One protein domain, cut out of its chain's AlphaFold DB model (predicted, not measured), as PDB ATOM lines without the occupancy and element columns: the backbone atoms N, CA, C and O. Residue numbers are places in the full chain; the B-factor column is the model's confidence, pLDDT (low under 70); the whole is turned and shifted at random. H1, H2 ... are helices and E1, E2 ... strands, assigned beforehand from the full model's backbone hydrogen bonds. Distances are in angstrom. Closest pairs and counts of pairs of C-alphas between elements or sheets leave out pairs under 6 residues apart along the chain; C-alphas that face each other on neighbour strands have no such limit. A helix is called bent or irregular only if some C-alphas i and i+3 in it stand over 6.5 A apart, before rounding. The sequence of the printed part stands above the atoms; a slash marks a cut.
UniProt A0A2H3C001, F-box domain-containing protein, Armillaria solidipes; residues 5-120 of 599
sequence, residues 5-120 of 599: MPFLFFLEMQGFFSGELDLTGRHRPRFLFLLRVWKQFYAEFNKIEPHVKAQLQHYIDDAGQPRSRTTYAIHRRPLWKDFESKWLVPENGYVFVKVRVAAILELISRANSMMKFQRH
ATOM      1  N   MET A   5      83.068  11.355  28.615       56.06
ATOM      2  CA  MET A   5      83.088  12.748  28.124       56.06
ATOM      3  C   MET A   5      84.000  13.013  26.905       56.06
ATOM      4  O   MET A   5      83.539  13.660  25.965       56.06
ATOM      5  N   PRO A   6      85.256  12.517  26.844       66.44
ATOM      6  CA  PRO A   6      86.137  12.804  25.708       66.44
ATOM      7  C   PRO A   6      85.646  12.160  24.408       66.44
ATOM      8  O   PRO A   6      85.805  12.726  23.330       66.44
ATOM      9  N   PHE A   7      85.036  10.977  24.506       79.19
ATOM     10  CA  PHE A   7      84.570  10.216  23.351       79.19
ATOM     11  C   PHE A   7      83.417  10.920  22.631       79.19
ATOM     12  O   PHE A   7      83.479  11.097  21.415       79.19
ATOM     13  N   LEU A   8      82.419  11.392  23.387       84.56
ATOM     14  CA  LEU A   8      81.293  12.145  22.834       84.56
ATOM     15  C   LEU A   8      81.775  13.421  22.138       84.56
ATOM     16  O   LEU A   8      81.422  13.642  20.989       84.56
ATOM     17  N   PHE A   9      82.667  14.195  22.764       90.94
ATOM     18  CA  PHE A   9      83.205  15.422  22.165       90.94
ATOM     19  C   PHE A   9      83.820  15.205  20.769       90.94
ATOM     20  O   PHE A   9      83.535  15.968  19.842       90.94
ATOM     21  N   PHE A  10      84.647  14.164  20.592       92.50
ATOM     22  CA  PHE A  10      85.245  13.878  19.285       92.50
ATOM     23  C   PHE A  10      84.205  13.430  18.261       92.50
ATOM     24  O   PHE A  10      84.265  13.886  17.122       92.50
ATOM     25  N   LEU A  11      83.255  12.574  18.649       90.38
ATOM     26  CA  LEU A  11      82.180  12.142  17.754       90.38
ATOM     27  C   LEU A  11      81.295  13.312  17.319       90.38
ATOM     28  O   LEU A  11      80.987  13.430  16.138       90.38
ATOM     29  N   GLU A  12      80.951  14.215  18.239       90.62
ATOM     30  CA  GLU A  12      80.174  15.417  17.928       90.62
ATOM     31  C   GLU A  12      80.900  16.292  16.902       90.62
ATOM     32  O   GLU A  12      80.319  16.695  15.893       90.62
ATOM     33  N   MET A  13      82.194  16.550  17.123       92.56
ATOM     34  CA  MET A  13      83.012  17.308  16.177       92.56
ATOM     35  C   MET A  13      83.097  16.621  14.811       92.56
ATOM     36  O   MET A  13      82.959  17.299  13.796       92.56
ATOM     37  N   GLN A  14      83.279  15.297  14.767       92.88
ATOM     38  CA  GLN A  14      83.293  14.525  13.519       92.88
ATOM     39  C   GLN A  14      81.949  14.616  12.781       92.88
ATOM     40  O   GLN A  14      81.941  14.891  11.580       92.88
ATOM     41  N   GLY A  15      80.827  14.494  13.497       90.25
ATOM     42  CA  GLY A  15      79.470  14.539  12.941       90.25
ATOM     43  C   GLY A  15      79.145  15.829  12.179       90.25
ATOM     44  O   GLY A  15      78.473  15.796  11.144       90.25
ATOM     45  N   PHE A  16      79.680  16.982  12.605       92.62
ATOM     46  CA  PHE A  16      79.512  18.245  11.867       92.62
ATOM     47  C   PHE A  16      80.192  18.255  10.490       92.62
ATOM     48  O   PHE A  16      79.746  18.993   9.608       92.62
ATOM     49  N   PHE A  17      81.233  17.445  10.282       92.44
ATOM     50  CA  PHE A  17      81.943  17.344   9.002       92.44
ATOM     51  C   PHE A  17      81.495  16.129   8.176       92.44
ATOM     52  O   PHE A  17      81.297  16.259   6.966       92.44
ATOM     53  N   SER A  18      81.258  14.968   8.801       90.38
ATOM     54  CA  SER A  18      80.765  13.767   8.104       90.38
ATOM     55  C   SER A  18      79.301  13.918   7.676       90.38
ATOM     56  O   SER A  18      78.924  13.537   6.565       90.38
ATOM     57  N   GLY A  19      78.487  14.592   8.494       85.88
ATOM     58  CA  GLY A  19      77.037  14.691   8.333       85.88
ATOM     59  C   GLY A  19      76.260  13.621   9.096       85.88
ATOM     60  O   GLY A  19      75.030  13.622   9.023       85.88
ATOM     61  N   GLU A  20      76.956  12.755   9.830       81.56
ATOM     62  CA  GLU A  20      76.359  11.769  10.726       81.56
ATOM     63  C   GLU A  20      75.731  12.473  11.934       81.56
ATOM     64  O   GLU A  20      76.263  13.457  12.458       81.56
ATOM     65  N   LEU A  21      74.537  12.022  12.320       61.97
ATOM     66  CA  LEU A  21      73.745  12.648  13.373       61.97
ATOM     67  C   LEU A  21      74.038  12.021  14.732       61.97
ATOM     68  O   LEU A  21      73.915  10.812  14.906       61.97
ATOM     69  N   ASP A  22      74.281  12.882  15.715       66.00
ATOM     70  CA  ASP A  22      73.851  12.609  17.075       66.00
ATOM     71  C   ASP A  22      72.380  13.037  17.245       66.00
ATOM     72  O   ASP A  22      71.856  13.888  16.517       66.00
ATOM     73  N   LEU A  23      71.676  12.435  18.205       59.09
ATOM     74  CA  LEU A  23      70.256  12.725  18.463       59.09
ATOM     75  C   LEU A  23      70.007  14.157  18.985       59.09
ATOM     76  O   LEU A  23      68.864  14.580  19.138       59.09
ATOM     77  N   THR A  24      71.069  14.910  19.266       65.88
ATOM     78  CA  THR A  24      71.068  16.274  19.813       65.88
ATOM     79  C   THR A  24      71.167  17.361  18.734       65.88
ATOM     80  O   THR A  24      70.959  18.540  19.027       65.88
ATOM     81  N   GLY A  25      71.424  16.978  17.481       75.62
ATOM     82  CA  GLY A  25      71.256  17.814  16.296       75.62
ATOM     83  C   GLY A  25      72.445  18.714  15.939       75.62
ATOM     84  O   GLY A  25      73.179  19.237  16.787       75.62
ATOM     85  N   ARG A  26      72.614  18.956  14.630       85.81
ATOM     86  CA  ARG A  26      73.742  19.716  14.050       85.81
ATOM     87  C   ARG A  26      73.403  21.197  13.877       85.81
ATOM     88  O   ARG A  26      73.260  21.692  12.756       85.81
ATOM     89  N   HIS A  27      73.285  21.910  14.996       88.00
ATOM     90  CA  HIS A  27      72.956  23.339  15.025       88.00
ATOM     91  C   HIS A  27      74.196  24.246  15.038       88.00
ATOM     92  O   HIS A  27      75.189  23.967  15.712       88.00
ATOM     93  N   ARG A  28      74.115  25.401  14.362       91.62
ATOM     94  CA  ARG A  28      75.218  26.376  14.277       91.62
ATOM     95  C   ARG A  28      75.718  26.883  15.643       91.62
ATOM     96  O   ARG A  28      76.933  26.898  15.819       91.62
ATOM     97  N   PRO A  29      74.867  27.258  16.622       91.88
ATOM     98  CA  PRO A  29      75.351  27.698  17.935       91.88
ATOM     99  C   PRO A  29      76.165  26.622  18.664       91.88
ATOM    100  O   PRO A  29      77.209  26.920  19.239       91.88
ATOM    101  N   ARG A  30      75.726  25.360  18.573       89.25
ATOM    102  CA  ARG A  30      76.420  24.213  19.165       89.25
ATOM    103  C   ARG A  30      77.775  23.980  18.508       89.25
ATOM    104  O   ARG A  30      78.768  23.837  19.211       89.25
ATOM    105  N   PHE A  31      77.836  24.032  17.177       92.69
ATOM    106  CA  PHE A  31      79.112  23.958  16.475       92.69
ATOM    107  C   PHE A  31      80.064  25.081  16.892       92.69
ATOM    108  O   PHE A  31      81.230  24.823  17.148       92.69
ATOM    109  N   LEU A  32      79.592  26.329  16.984       94.88
ATOM    110  CA  LEU A  32      80.451  27.453  17.380       94.88
ATOM    111  C   LEU A  32      81.027  27.263  18.788       94.88
ATOM    112  O   LEU A  32      82.197  27.576  19.020       94.88
ATOM    113  N   PHE A  33      80.228  26.714  19.706       94.19
ATOM    114  CA  PHE A  33      80.697  26.315  21.028       94.19
ATOM    115  C   PHE A  33      81.765  25.216  20.938       94.19
ATOM    116  O   PHE A  33      82.878  25.409  21.428       94.19
ATOM    117  N   LEU A  34      81.474  24.106  20.253       93.06
ATOM    118  CA  LEU A  34      82.410  22.989  20.108       93.06
ATOM    119  C   LEU A  34      83.695  23.396  19.385       93.06
ATOM    120  O   LEU A  34      84.772  22.987  19.794       93.06
ATOM    121  N   LEU A  35      83.617  24.264  18.378       95.00
ATOM    122  CA  LEU A  35      84.775  24.792  17.662       95.00
ATOM    123  C   LEU A  35      85.680  25.608  18.590       95.00
ATOM    124  O   LEU A  35      86.903  25.528  18.483       95.00
ATOM    125  N   ARG A  36      85.104  26.399  19.503       96.75
ATOM    126  CA  ARG A  36      85.881  27.128  20.515       96.75
ATOM    127  C   ARG A  36      86.614  26.152  21.435       96.75
ATOM    128  O   ARG A  36      87.808  26.333  21.665       96.75
ATOM    129  N   VAL A  37      85.914  25.124  21.913       95.56
ATOM    130  CA  VAL A  37      86.487  24.070  22.765       95.56
ATOM    131  C   VAL A  37      87.578  23.300  22.014       95.56
ATOM    132  O   VAL A  37      88.677  23.145  22.532       95.56
ATOM    133  N   TRP A  38      87.330  22.919  20.760       96.00
ATOM    134  CA  TRP A  38      88.275  22.247  19.867       96.00
ATOM    135  C   TRP A  38      89.544  23.053  19.633       96.00
ATOM    136  O   TRP A  38      90.636  22.510  19.744       96.00
ATOM    137  N   LYS A  39      89.434  24.357  19.356       96.88
ATOM    138  CA  LYS A  39      90.608  25.225  19.180       96.88
ATOM    139  C   LYS A  39      91.482  25.246  20.431       96.88
ATOM    140  O   LYS A  39      92.703  25.195  20.315       96.88
ATOM    141  N   GLN A  40      90.867  25.304  21.612       97.38
ATOM    142  CA  GLN A  40      91.597  25.263  22.875       97.38
ATOM    143  C   GLN A  40      92.238  23.889  23.111       97.38
ATOM    144  O   GLN A  40      93.428  23.817  23.412       97.38
ATOM    145  N   PHE A  41      91.465  22.817  22.924       96.56
ATOM    146  CA  PHE A  41      91.919  21.433  23.027       96.56
ATOM    147  C   PHE A  41      93.128  21.175  22.125       96.56
ATOM    148  O   PHE A  41      94.176  20.735  22.586       96.56
ATOM    149  N   TYR A  42      93.000  21.512  20.843       96.88
ATOM    150  CA  TYR A  42      94.020  21.282  19.828       96.88
ATOM    151  C   TYR A  42      95.284  22.111  20.086       96.88
ATOM    152  O   TYR A  42      96.392  21.592  19.979       96.88
ATOM    153  N   ALA A  43      95.141  23.372  20.510       97.31
ATOM    154  CA  ALA A  43      96.285  24.203  20.881       97.31
ATOM    155  C   ALA A  43      97.064  23.637  22.080       97.31
ATOM    156  O   ALA A  43      98.286  23.756  22.127       97.31
ATOM    157  N   GLU A  44      96.383  23.033  23.056       96.69
ATOM    158  CA  GLU A  44      97.033  22.377  24.194       96.69
ATOM    159  C   GLU A  44      97.642  21.027  23.808       96.69
ATOM    160  O   GLU A  44      98.771  20.744  24.200       96.69
ATOM    161  N   PHE A  45      96.960  20.246  22.970       95.69
ATOM    162  CA  PHE A  45      97.480  18.987  22.438       95.69
ATOM    163  C   PHE A  45      98.765  19.197  21.618       95.69
ATOM    164  O   PHE A  45      99.754  18.495  21.825       95.69
ATOM    165  N   ASN A  46      98.816  20.239  20.782       96.56
ATOM    166  CA  ASN A  46     100.009  20.589  20.002       96.56
ATOM    167  C   ASN A  46     101.200  21.031  20.869       96.56
ATOM    168  O   ASN A  46     102.338  20.974  20.413       96.56
ATOM    169  N   LYS A  47     100.989  21.452  22.126       96.62
ATOM    170  CA  LYS A  47     102.101  21.701  23.067       96.62
ATOM    171  C   LYS A  47     102.729  20.402  23.572       96.62
ATOM    172  O   LYS A  47     103.872  20.418  24.019       96.62
ATOM    173  N   ILE A  48     101.984  19.297  23.540       95.88
ATOM    174  CA  ILE A  48     102.418  17.986  24.032       95.88
ATOM    175  C   ILE A  48     103.172  17.234  22.941       95.88
ATOM    176  O   ILE A  48     104.183  16.608  23.246       95.88
ATOM    177  N   GLU A  49     102.717  17.327  21.688       93.25
ATOM    178  CA  GLU A  49     103.260  16.589  20.539       93.25
ATOM    179  C   GLU A  49     104.803  16.636  20.422       93.25
ATOM    180  O   GLU A  49     105.400  15.562  20.314       93.25
ATOM    181  N   PRO A  50     105.495  17.789  20.574       96.12
ATOM    182  CA  PRO A  50     106.962  17.852  20.520       96.12
ATOM    183  C   PRO A  50     107.683  17.069  21.628       96.12
ATOM    184  O   PRO A  50     108.890  16.842  21.553       96.12
ATOM    185  N   HIS A  51     106.973  16.684  22.690       95.56
ATOM    186  CA  HIS A  51     107.516  15.957  23.838       95.56
ATOM    187  C   HIS A  51     107.218  14.453  23.797       95.56
ATOM    188  O   HIS A  51     107.594  13.732  24.730       95.56
ATOM    189  N   VAL A  52     106.568  13.965  22.740       95.25
ATOM    190  CA  VAL A  52     106.203  12.556  22.590       95.25
ATOM    191  C   VAL A  52     107.142  11.852  21.620       95.25
ATOM    192  O   VAL A  52     107.364  12.313  20.506       95.25
ATOM    193  N   LYS A  53     107.664  10.689  22.017       95.69
ATOM    194  CA  LYS A  53     108.472   9.822  21.153       95.69
ATOM    195  C   LYS A  53     107.761   8.498  20.935       95.69
ATOM    196  O   LYS A  53     107.409   7.814  21.894       95.69
ATOM    197  N   ALA A  54     107.556   8.156  19.668       94.06
ATOM    198  CA  ALA A  54     107.092   6.834  19.281       94.06
ATOM    199  C   ALA A  54     108.190   5.802  19.579       94.06
ATOM    200  O   ALA A  54     109.363   6.021  19.269       94.06
ATOM    201  N   GLN A  55     107.810   4.696  20.202       94.44
ATOM    202  CA  GLN A  55     108.660   3.552  20.493       94.44
ATOM    203  C   GLN A  55     107.979   2.316  19.912       94.44
ATOM    204  O   GLN A  55     106.795   2.087  20.148       94.44
ATOM    205  N   LEU A  56     108.701   1.533  19.113       94.50
ATOM    206  CA  LEU A  56     108.181   0.268  18.611       94.50
ATOM    207  C   LEU A  56     108.391  -0.788  19.695       94.50
ATOM    208  O   LEU A  56     109.527  -1.113  20.031       94.50
ATOM    209  N   GLN A  57     107.302  -1.287  20.269       92.94
ATOM    210  CA  GLN A  57     107.345  -2.369  21.239       92.94
ATOM    211  C   GLN A  57     107.005  -3.677  20.529       92.94
ATOM    212  O   GLN A  57     105.899  -3.844  20.014       92.94
ATOM    213  N   HIS A  58     107.966  -4.596  20.498       94.56
ATOM    214  CA  HIS A  58     107.746  -5.965  20.044       94.56
ATOM    215  C   HIS A  58     107.164  -6.787  21.196       94.56
ATOM    216  O   HIS A  58     107.641  -6.690  22.326       94.56
ATOM    217  N   TYR A  59     106.123  -7.563  20.917       92.94
ATOM    218  CA  TYR A  59     105.505  -8.485  21.864       92.94
ATOM    219  C   TYR A  59     105.062  -9.748  21.127       92.94
ATOM    220  O   TYR A  59     104.927  -9.739  19.907       92.94
ATOM    221  N   ILE A  60     104.868 -10.839  21.856       93.88
ATOM    222  CA  ILE A  60     104.329 -12.085  21.312       93.88
ATOM    223  C   ILE A  60     102.846 -12.115  21.686       93.88
ATOM    224  O   ILE A  60     102.520 -11.827  22.838       93.88
ATOM    225  N   ASP A  61     101.959 -12.343  20.717       91.88
ATOM    226  CA  ASP A  61     100.524 -12.471  20.992       91.88
ATOM    227  C   ASP A  61     100.177 -13.837  21.612       91.88
ATOM    228  O   ASP A  61     101.033 -14.712  21.745       91.88
ATOM    229  N   ASP A  62      98.917 -14.020  22.009       90.19
ATOM    230  CA  ASP A  62      98.452 -15.251  22.669       90.19
ATOM    231  C   ASP A  62      98.597 -16.503  21.774       90.19
ATOM    232  O   ASP A  62      98.616 -17.624  22.276       90.19
ATOM    233  N   ALA A  63      98.759 -16.319  20.456       90.31
ATOM    234  CA  ALA A  63      99.010 -17.376  19.477       90.31
ATOM    235  C   ALA A  63     100.511 -17.639  19.236       90.31
ATOM    236  O   ALA A  63     100.877 -18.391  18.331       90.31
ATOM    237  N   GLY A  64     101.401 -17.016  20.013       91.94
ATOM    238  CA  GLY A  64     102.846 -17.177  19.870       91.94
ATOM    239  C   GLY A  64     103.453 -16.392  18.700       91.94
ATOM    240  O   GLY A  64     104.642 -16.548  18.421       91.94
ATOM    241  N   GLN A  65     102.683 -15.538  18.018       90.88
ATOM    242  CA  GLN A  65     103.158 -14.799  16.851       90.88
ATOM    243  C   GLN A  65     103.810 -13.469  17.259       90.88
ATOM    244  O   GLN A  65     103.276 -12.736  18.099       90.88
ATOM    245  N   PRO A  66     104.958 -13.099  16.660       93.50
ATOM    246  CA  PRO A  66     105.595 -11.819  16.924       93.50
ATOM    247  C   PRO A  66     104.755 -10.679  16.340       93.50
ATOM    248  O   PRO A  66     104.582 -10.540  15.128       93.50
ATOM    249  N   ARG A  67     104.264  -9.808  17.217       94.38
ATOM    250  CA  ARG A  67     103.565  -8.569  16.880       94.38
ATOM    251  C   ARG A  67     104.409  -7.367  17.274       94.38
ATOM    252  O   ARG A  67     105.306  -7.425  18.117       94.38
ATOM    253  N   SER A  68     104.125  -6.232  16.648       92.31
ATOM    254  CA  SER A  68     104.695  -4.955  17.061       92.31
ATOM    255  C   SER A  68     103.583  -3.939  17.258       92.31
ATOM    256  O   SER A  68     102.641  -3.863  16.471       92.31
ATOM    257  N   ARG A  69     103.673  -3.164  18.339       91.62
ATOM    258  CA  ARG A  69     102.769  -2.052  18.618       91.62
ATOM    259  C   ARG A  69     103.594  -0.801  18.851       91.62
ATOM    260  O   ARG A  69     104.559  -0.808  19.607       91.62
ATOM    261  N   THR A  70     103.199   0.295  18.213       92.19
ATOM    262  CA  THR A  70     103.796   1.602  18.502       92.19
ATOM    263  C   THR A  70     103.241   2.118  19.827       92.19
ATOM    264  O   THR A  70     102.053   2.433  19.926       92.19
ATOM    265  N   THR A  71     104.091   2.207  20.844       91.56
ATOM    266  CA  THR A  71     103.813   2.908  22.098       91.56
ATOM    267  C   THR A  71     104.374   4.324  22.041       91.56
ATOM    268  O   THR A  71     105.193   4.663  21.186       91.56
ATOM    269  N   TYR A  72     103.880   5.201  22.908       92.94
ATOM    270  CA  TYR A  72     104.256   6.610  22.911       92.94
ATOM    271  C   TYR A  72     104.748   6.999  24.300       92.94
ATOM    272  O   TYR A  72     103.986   6.974  25.263       92.94
ATOM    273  N   ALA A  73     106.025   7.364  24.396       92.94
ATOM    274  CA  ALA A  73     106.641   7.841  25.625       92.94
ATOM    275  C   ALA A  73     106.612   9.375  25.665       92.94
ATOM    276  O   ALA A  73     107.153  10.036  24.775       92.94
ATOM    277  N   ILE A  74     105.986   9.947  26.697       94.00
ATOM    278  CA  ILE A  74     105.855  11.401  26.869       94.00
ATOM    279  C   ILE A  74     106.901  11.890  27.876       94.00
ATOM    280  O   ILE A  74     106.809  11.602  29.067       94.00
ATOM    281  N   HIS A  75     107.891  12.655  27.407       91.25
ATOM    282  CA  HIS A  75     109.044  13.084  28.215       91.25
ATOM    283  C   HIS A  75     108.668  14.096  29.303       91.25
ATOM    284  O   HIS A  75     109.281  14.129  30.367       91.25
ATOM    285  N   ARG A  76     107.640  14.918  29.063       92.81
ATOM    286  CA  ARG A  76     107.109  15.877  30.042       92.81
ATOM    287  C   ARG A  76     105.812  15.362  30.665       92.81
ATOM    288  O   ARG A  76     104.738  15.886  30.390       92.81
ATOM    289  N   ARG A  77     105.925  14.355  31.541       90.75
ATOM    290  CA  ARG A  77     104.794  13.777  32.304       90.75
ATOM    291  C   ARG A  77     103.889  14.826  32.981       90.75
ATOM    292  O   ARG A  77     102.682  14.639  32.889       90.75
ATOM    293  N   PRO A  78     104.392  15.914  33.610       95.38
ATOM    294  CA  PRO A  78     103.519  16.923  34.224       95.38
ATOM    295  C   PRO A  78     102.581  17.608  33.222       95.38
ATOM    296  O   PRO A  78     101.391  17.715  33.479       95.38
ATOM    297  N   LEU A  79     103.088  17.962  32.033       94.69
ATOM    298  CA  LEU A  79     102.295  18.598  30.973       94.69
ATOM    299  C   LEU A  79     101.163  17.682  30.480       94.69
ATOM    300  O   LEU A  79     100.056  18.141  30.212       94.69
ATOM    301  N   TRP A  80     101.447  16.382  30.363       94.81
ATOM    302  CA  TRP A  80     100.444  15.385  30.001       94.81
ATOM    303  C   TRP A  80      99.424  15.174  31.118       94.81
ATOM    304  O   TRP A  80      98.237  15.188  30.828       94.81
ATOM    305  N   LYS A  81      99.852  15.096  32.385       94.44
ATOM    306  CA  LYS A  81      98.934  14.993  33.532       94.44
ATOM    307  C   LYS A  81      97.976  16.181  33.632       94.44
ATOM    308  O   LYS A  81      96.791  15.983  33.899       94.44
ATOM    309  N   ASP A  82      98.460  17.394  33.373       96.19
ATOM    310  CA  ASP A  82      97.618  18.595  33.344       96.19
ATOM    311  C   ASP A  82      96.571  18.508  32.222       96.19
ATOM    312  O   ASP A  82      95.397  18.825  32.426       96.19
ATOM    313  N   PHE A  83      96.976  18.028  31.042       95.31
ATOM    314  CA  PHE A  83      96.079  17.806  29.910       95.31
ATOM    315  C   PHE A  83      95.054  16.697  30.185       95.31
ATOM    316  O   PHE A  83      93.865  16.892  29.934       95.31
ATOM    317  N   GLU A  84      95.489  15.563  30.738       93.88
ATOM    318  CA  GLU A  84      94.638  14.439  31.137       93.88
ATOM    319  C   GLU A  84      93.569  14.874  32.128       93.88
ATOM    320  O   GLU A  84      92.389  14.611  31.911       93.88
ATOM    321  N   SER A  85      93.970  15.579  33.189       93.94
ATOM    322  CA  SER A  85      93.056  16.053  34.223       93.94
ATOM    323  C   SER A  85      92.044  17.050  33.661       93.94
ATOM    324  O   SER A  85      90.848  16.934  33.926       93.94
ATOM    325  N   LYS A  86      92.503  17.997  32.837       94.75
ATOM    326  CA  LYS A  86      91.649  19.040  32.269       94.75
ATOM    327  C   LYS A  86      90.641  18.511  31.253       94.75
ATOM    328  O   LYS A  86      89.489  18.940  31.259       94.75
ATOM    329  N   TRP A  87      91.074  17.614  30.371       94.56
ATOM    330  CA  TRP A  87      90.260  17.087  29.272       94.56
ATOM    331  C   TRP A  87      89.674  15.704  29.563       94.56
ATOM    332  O   TRP A  87      89.050  15.109  28.687       94.56
ATOM    333  N   LEU A  88      89.848  15.208  30.794       93.62
ATOM    334  CA  LEU A  88      89.369  13.913  31.281       93.62
ATOM    335  C   LEU A  88      89.838  12.731  30.412       93.62
ATOM    336  O   LEU A  88      89.099  11.766  30.208       93.62
ATOM    337  N   VAL A  89      91.058  12.812  29.874       91.38
ATOM    338  CA  VAL A  89      91.652  11.760  29.035       91.38
ATOM    339  C   VAL A  89      92.189  10.634  29.935       91.38
ATOM    340  O   VAL A  89      92.827  10.936  30.942       91.38
ATOM    341  N   PRO A  90      91.957   9.344  29.611       88.75
ATOM    342  CA  PRO A  90      92.508   8.222  30.383       88.75
ATOM    343  C   PRO A  90      94.043   8.231  30.441       88.75
ATOM    344  O   PRO A  90      94.672   8.697  29.494       88.75
ATOM    345  N   GLU A  91      94.642   7.608  31.470       85.19
ATOM    346  CA  GLU A  91      96.103   7.659  31.719       85.19
ATOM    347  C   GLU A  91      96.967   7.180  30.525       85.19
ATOM    348  O   GLU A  91      98.086   7.631  30.287       85.19
ATOM    349  N   ASN A  92      96.423   6.268  29.714       85.00
ATOM    350  CA  ASN A  92      97.064   5.741  28.503       85.00
ATOM    351  C   ASN A  92      96.358   6.210  27.214       85.00
ATOM    352  O   ASN A  92      96.402   5.550  26.176       85.00
ATOM    353  N   GLY A  93      95.672   7.352  27.276       90.44
ATOM    354  CA  GLY A  93      94.773   7.855  26.240       90.44
ATOM    355  C   GLY A  93      95.441   8.624  25.097       90.44
ATOM    356  O   GLY A  93      94.737   9.063  24.191       90.44
ATOM    357  N   TYR A  94      96.770   8.789  25.086       93.38
ATOM    358  CA  TYR A  94      97.455   9.574  24.047       93.38
ATOM    359  C   TYR A  94      97.189   9.045  22.633       93.38
ATOM    360  O   TYR A  94      96.841   9.817  21.741       93.38
ATOM    361  N   VAL A  95      97.301   7.725  22.428       92.31
ATOM    362  CA  VAL A  95      97.025   7.090  21.126       92.31
ATOM    363  C   VAL A  95      95.593   7.372  20.688       92.31
ATOM    364  O   VAL A  95      95.363   7.763  19.547       92.31
ATOM    365  N   PHE A  96      94.644   7.218  21.612       91.94
ATOM    366  CA  PHE A  96      93.232   7.481  21.365       91.94
ATOM    367  C   PHE A  96      93.005   8.934  20.923       91.94
ATOM    368  O   PHE A  96      92.390   9.163  19.883       91.94
ATOM    369  N   VAL A  97      93.563   9.907  21.650       94.12
ATOM    370  CA  VAL A  97      93.462  11.330  21.293       94.12
ATOM    371  C   VAL A  97      94.114  11.606  19.941       94.12
ATOM    372  O   VAL A  97      93.488  12.234  19.091       94.12
ATOM    373  N   LYS A  98      95.333  11.107  19.704       94.88
ATOM    374  CA  LYS A  98      96.068  11.316  18.449       94.88
ATOM    375  C   LYS A  98      95.276  10.815  17.241       94.88
ATOM    376  O   LYS A  98      95.143  11.542  16.259       94.88
ATOM    377  N   VAL A  99      94.720   9.604  17.324       93.88
ATOM    378  CA  VAL A  99      93.894   9.014  16.257       93.88
ATOM    379  C   VAL A  99      92.642   9.859  16.006       93.88
ATOM    380  O   VAL A  99      92.319  10.155  14.858       93.88
ATOM    381  N   ARG A 100      91.953  10.306  17.063       95.19
ATOM    382  CA  ARG A 100      90.740  11.130  16.928       95.19
ATOM    383  C   ARG A 100      91.030  12.517  16.363       95.19
ATOM    384  O   ARG A 100      90.270  12.992  15.520       95.19
ATOM    385  N   VAL A 101      92.134  13.137  16.777       96.12
ATOM    386  CA  VAL A 101      92.576  14.430  16.246       96.12
ATOM    387  C   VAL A 101      92.912  14.320  14.766       96.12
ATOM    388  O   VAL A 101      92.419  15.126  13.981       96.12
ATOM    389  N   ALA A 102      93.677  13.297  14.375       96.06
ATOM    390  CA  ALA A 102      94.006  13.042  12.976       96.06
ATOM    391  C   ALA A 102      92.741  12.860  12.122       96.06
ATOM    392  O   ALA A 102      92.601  13.528  11.102       96.06
ATOM    393  N   ALA A 103      91.779  12.056  12.587       95.00
ATOM    394  CA  ALA A 103      90.514  11.840  11.887       95.00
ATOM    395  C   ALA A 103      89.690  13.134  11.717       95.00
ATOM    396  O   ALA A 103      89.118  13.373  10.658       95.00
ATOM    397  N   ILE A 104      89.640  14.005  12.734       95.25
ATOM    398  CA  ILE A 104      88.944  15.300  12.622       95.25
ATOM    399  C   ILE A 104      89.656  16.224  11.630       95.25
ATOM    400  O   ILE A 104      88.994  16.855  10.811       95.25
ATOM    401  N   LEU A 105      90.990  16.307  11.674       95.75
ATOM    402  CA  LEU A 105      91.762  17.128  10.734       95.75
ATOM    403  C   LEU A 105      91.612  16.638   9.289       95.75
ATOM    404  O   LEU A 105      91.461  17.449   8.376       95.75
ATOM    405  N   GLU A 106      91.594  15.321   9.086       95.69
ATOM    406  CA  GLU A 106      91.327  14.702   7.789       95.69
ATOM    407  C   GLU A 106      89.925  15.057   7.277       95.69
ATOM    408  O   GLU A 106      89.778  15.461   6.123       95.69
ATOM    409  N   LEU A 107      88.903  14.989   8.136       93.81
ATOM    410  CA  LEU A 107      87.540  15.398   7.786       93.81
ATOM    411  C   LEU A 107      87.446  16.893   7.455       93.81
ATOM    412  O   LEU A 107      86.790  17.251   6.480       93.81
ATOM    413  N   ILE A 108      88.118  17.763   8.217       93.25
ATOM    414  CA  ILE A 108      88.176  19.209   7.942       93.25
ATOM    415  C   ILE A 108      88.803  19.471   6.566       93.25
ATOM    416  O   ILE A 108      88.277  20.282   5.799       93.25
ATOM    417  N   SER A 109      89.900  18.770   6.258       93.12
ATOM    418  CA  SER A 109      90.601  18.850   4.973       93.12
ATOM    419  C   SER A 109      89.703  18.395   3.818       93.12
ATOM    420  O   SER A 109      89.456  19.162   2.889       93.12
ATOM    421  N   ARG A 110      89.115  17.194   3.916       91.31
ATOM    422  CA  ARG A 110      88.225  16.625   2.887       91.31
ATOM    423  C   ARG A 110      86.966  17.450   2.653       91.31
ATOM    424  O   ARG A 110      86.510  17.568   1.522       91.31
ATOM    425  N   ALA A 111      86.390  18.011   3.711       86.06
ATOM    426  CA  ALA A 111      85.174  18.806   3.613       86.06
ATOM    427  C   ALA A 111      85.413  20.210   3.031       86.06
ATOM    428  O   ALA A 111      84.463  20.987   2.965       86.06
ATOM    429  N   ASN A 112      86.648  20.584   2.656       87.69
ATOM    430  CA  ASN A 112      87.015  21.959   2.292       87.69
ATOM    431  C   ASN A 112      86.518  22.980   3.337       87.69
ATOM    432  O   ASN A 112      86.059  24.070   3.002       87.69
ATOM    433  N   SER A 113      86.554  22.609   4.623       80.25
ATOM    434  CA  SER A 113      85.985  23.387   5.737       80.25
ATOM    435  C   SER A 113      84.467  23.661   5.678       80.25
ATOM    436  O   SER A 113      83.960  24.461   6.470       80.25
ATOM    437  N   MET A 114      83.708  22.998   4.798       88.00
ATOM    438  CA  MET A 114      82.248  23.086   4.777       88.00
ATOM    439  C   MET A 114      81.616  22.134   5.792       88.00
ATOM    440  O   MET A 114      81.639  20.915   5.651       88.00
ATOM    441  N   MET A 115      80.985  22.712   6.807       91.06
ATOM    442  CA  MET A 115      80.206  21.956   7.784       91.06
ATOM    443  C   MET A 115      78.826  21.612   7.239       91.06
ATOM    444  O   MET A 115      78.188  22.412   6.549       91.06
ATOM    445  N   LYS A 116      78.316  20.455   7.646       89.44
ATOM    446  CA  LYS A 116      76.953  20.032   7.352       89.44
ATOM    447  C   LYS A 116      76.074  20.351   8.561       89.44
ATOM    448  O   LYS A 116      76.114  19.647   9.568       89.44
ATOM    449  N   PHE A 117      75.247  21.386   8.450       89.81
ATOM    450  CA  PHE A 117      74.209  21.678   9.444       89.81
ATOM    451  C   PHE A 117      72.919  20.926   9.129       89.81
ATOM    452  O   PHE A 117      72.585  20.691   7.966       89.81
ATOM    453  N   GLN A 118      72.195  20.546  10.177       84.06
ATOM    454  CA  GLN A 118      70.893  19.910  10.040       84.06
ATOM    455  C   GLN A 118      69.887  20.927   9.497       84.06
ATOM    456  O   GLN A 118      69.756  22.020  10.043       84.06
ATOM    457  N   ARG A 119      69.208  20.563   8.404       84.56
ATOM    458  CA  ARG A 119      68.158  21.386   7.779       84.56
ATOM    459  C   ARG A 119      66.752  21.002   8.222       84.56
ATOM    460  O   ARG A 119      65.878  21.854   8.209       84.56
ATOM    461  N   HIS A 120      66.560  19.733   8.581       81.75
ATOM    462  CA  HIS A 120      65.280  19.186   9.011       81.75
ATOM    463  C   HIS A 120      65.413  18.642  10.423       81.75
ATOM    464  O   HIS A 120      66.252  17.779  10.689       81.75
TER     465      HIS A 120
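What this domain is: This is residues 5 to 120 of the 599 residues of the protein "F-box domain-containing protein" of Armillaria solidipes (UniProt A0A2H3C001). A long helix, H2, runs along a loose helical body, and a long two-stranded hairpin of E1 and E2 reaches away from the place where H2 ends, as an arm. In the body H1 and H4 lie side by side and stand steeply to H2, while H3 folds back beside the later part of H2. The printed part has 116 residues, with four named helices and two named strands in the order H1 H2 E1 E2 H3 H4; the sheet, E1 - E2, is antiparallel and the class is mixed, helices and strands. The whole is loose, with a radius of gyration of the C-alphas of 16.9 A and spans of 53 by 35 by 25 A.

How they stand to each other: H1, residues 5 to 18, touches H2, residues 28 to 51, with residues 31 to 35 of H2 alone; the closest C-alphas, of Met 13 and Leu 34, are 6.9 A apart, at a steep tilt of 66 degrees, opposite ways. H2 is irregular, but only just: C-alphas 47 and 50 are 6.7 A apart. E1, residues 52 to 60, and E2, residues 66 to 74, form an antiparallel hairpin, their directions 155 degrees apart; N 53 and O 73 are 2.9 A apart and N 67 and O 59 2.8 A, both within hydrogen-bond range. H3, residues 77 to 87, touches residues 41 to 48 of H2 alone, at a shallow tilt of 10 degrees, opposite ways; the closest C-alphas are those of Ile 48 and Trp 80, 6.8 A apart. H4, residues 94 to 110, touches H1 at a shallow tilt of 17 degrees, the same way, with the C-alphas of Gln 14 and Ile 104 closest at 5.8 A. H2 and H4 are close but not clearly touching, the closest C-alphas, of Tyr 42 and Val 101, being 7.9 A apart. H3 and H4 are apart. In H3 and H4 every O i to N i+4 pair is within hydrogen-bond range; in H1 9 of 10 are, and in H2 16 of 20.

Where its parts are: H1 begins at C-alpha 5 at (83.088, 12.748, 28.124) and is 20.2 A long. H2 measures 35.3 A and ends at C-alpha 51 at (107.516, 15.957, 23.838). E1 measures 24.7 A, E2 25.3 A and H3 15.2 A. H4 is 24.1 A long and ends at C-alpha 110 at (88.225, 16.625, 2.887).

The domain as a whole: The C-alphas farthest apart, of Gly 64 and His 120, are 53.4 A apart. The printed part has no cut, and no link is long. The mean pLDDT of the printed part is 90.6; residues 5 to 6 and 21 to 24 are under 70.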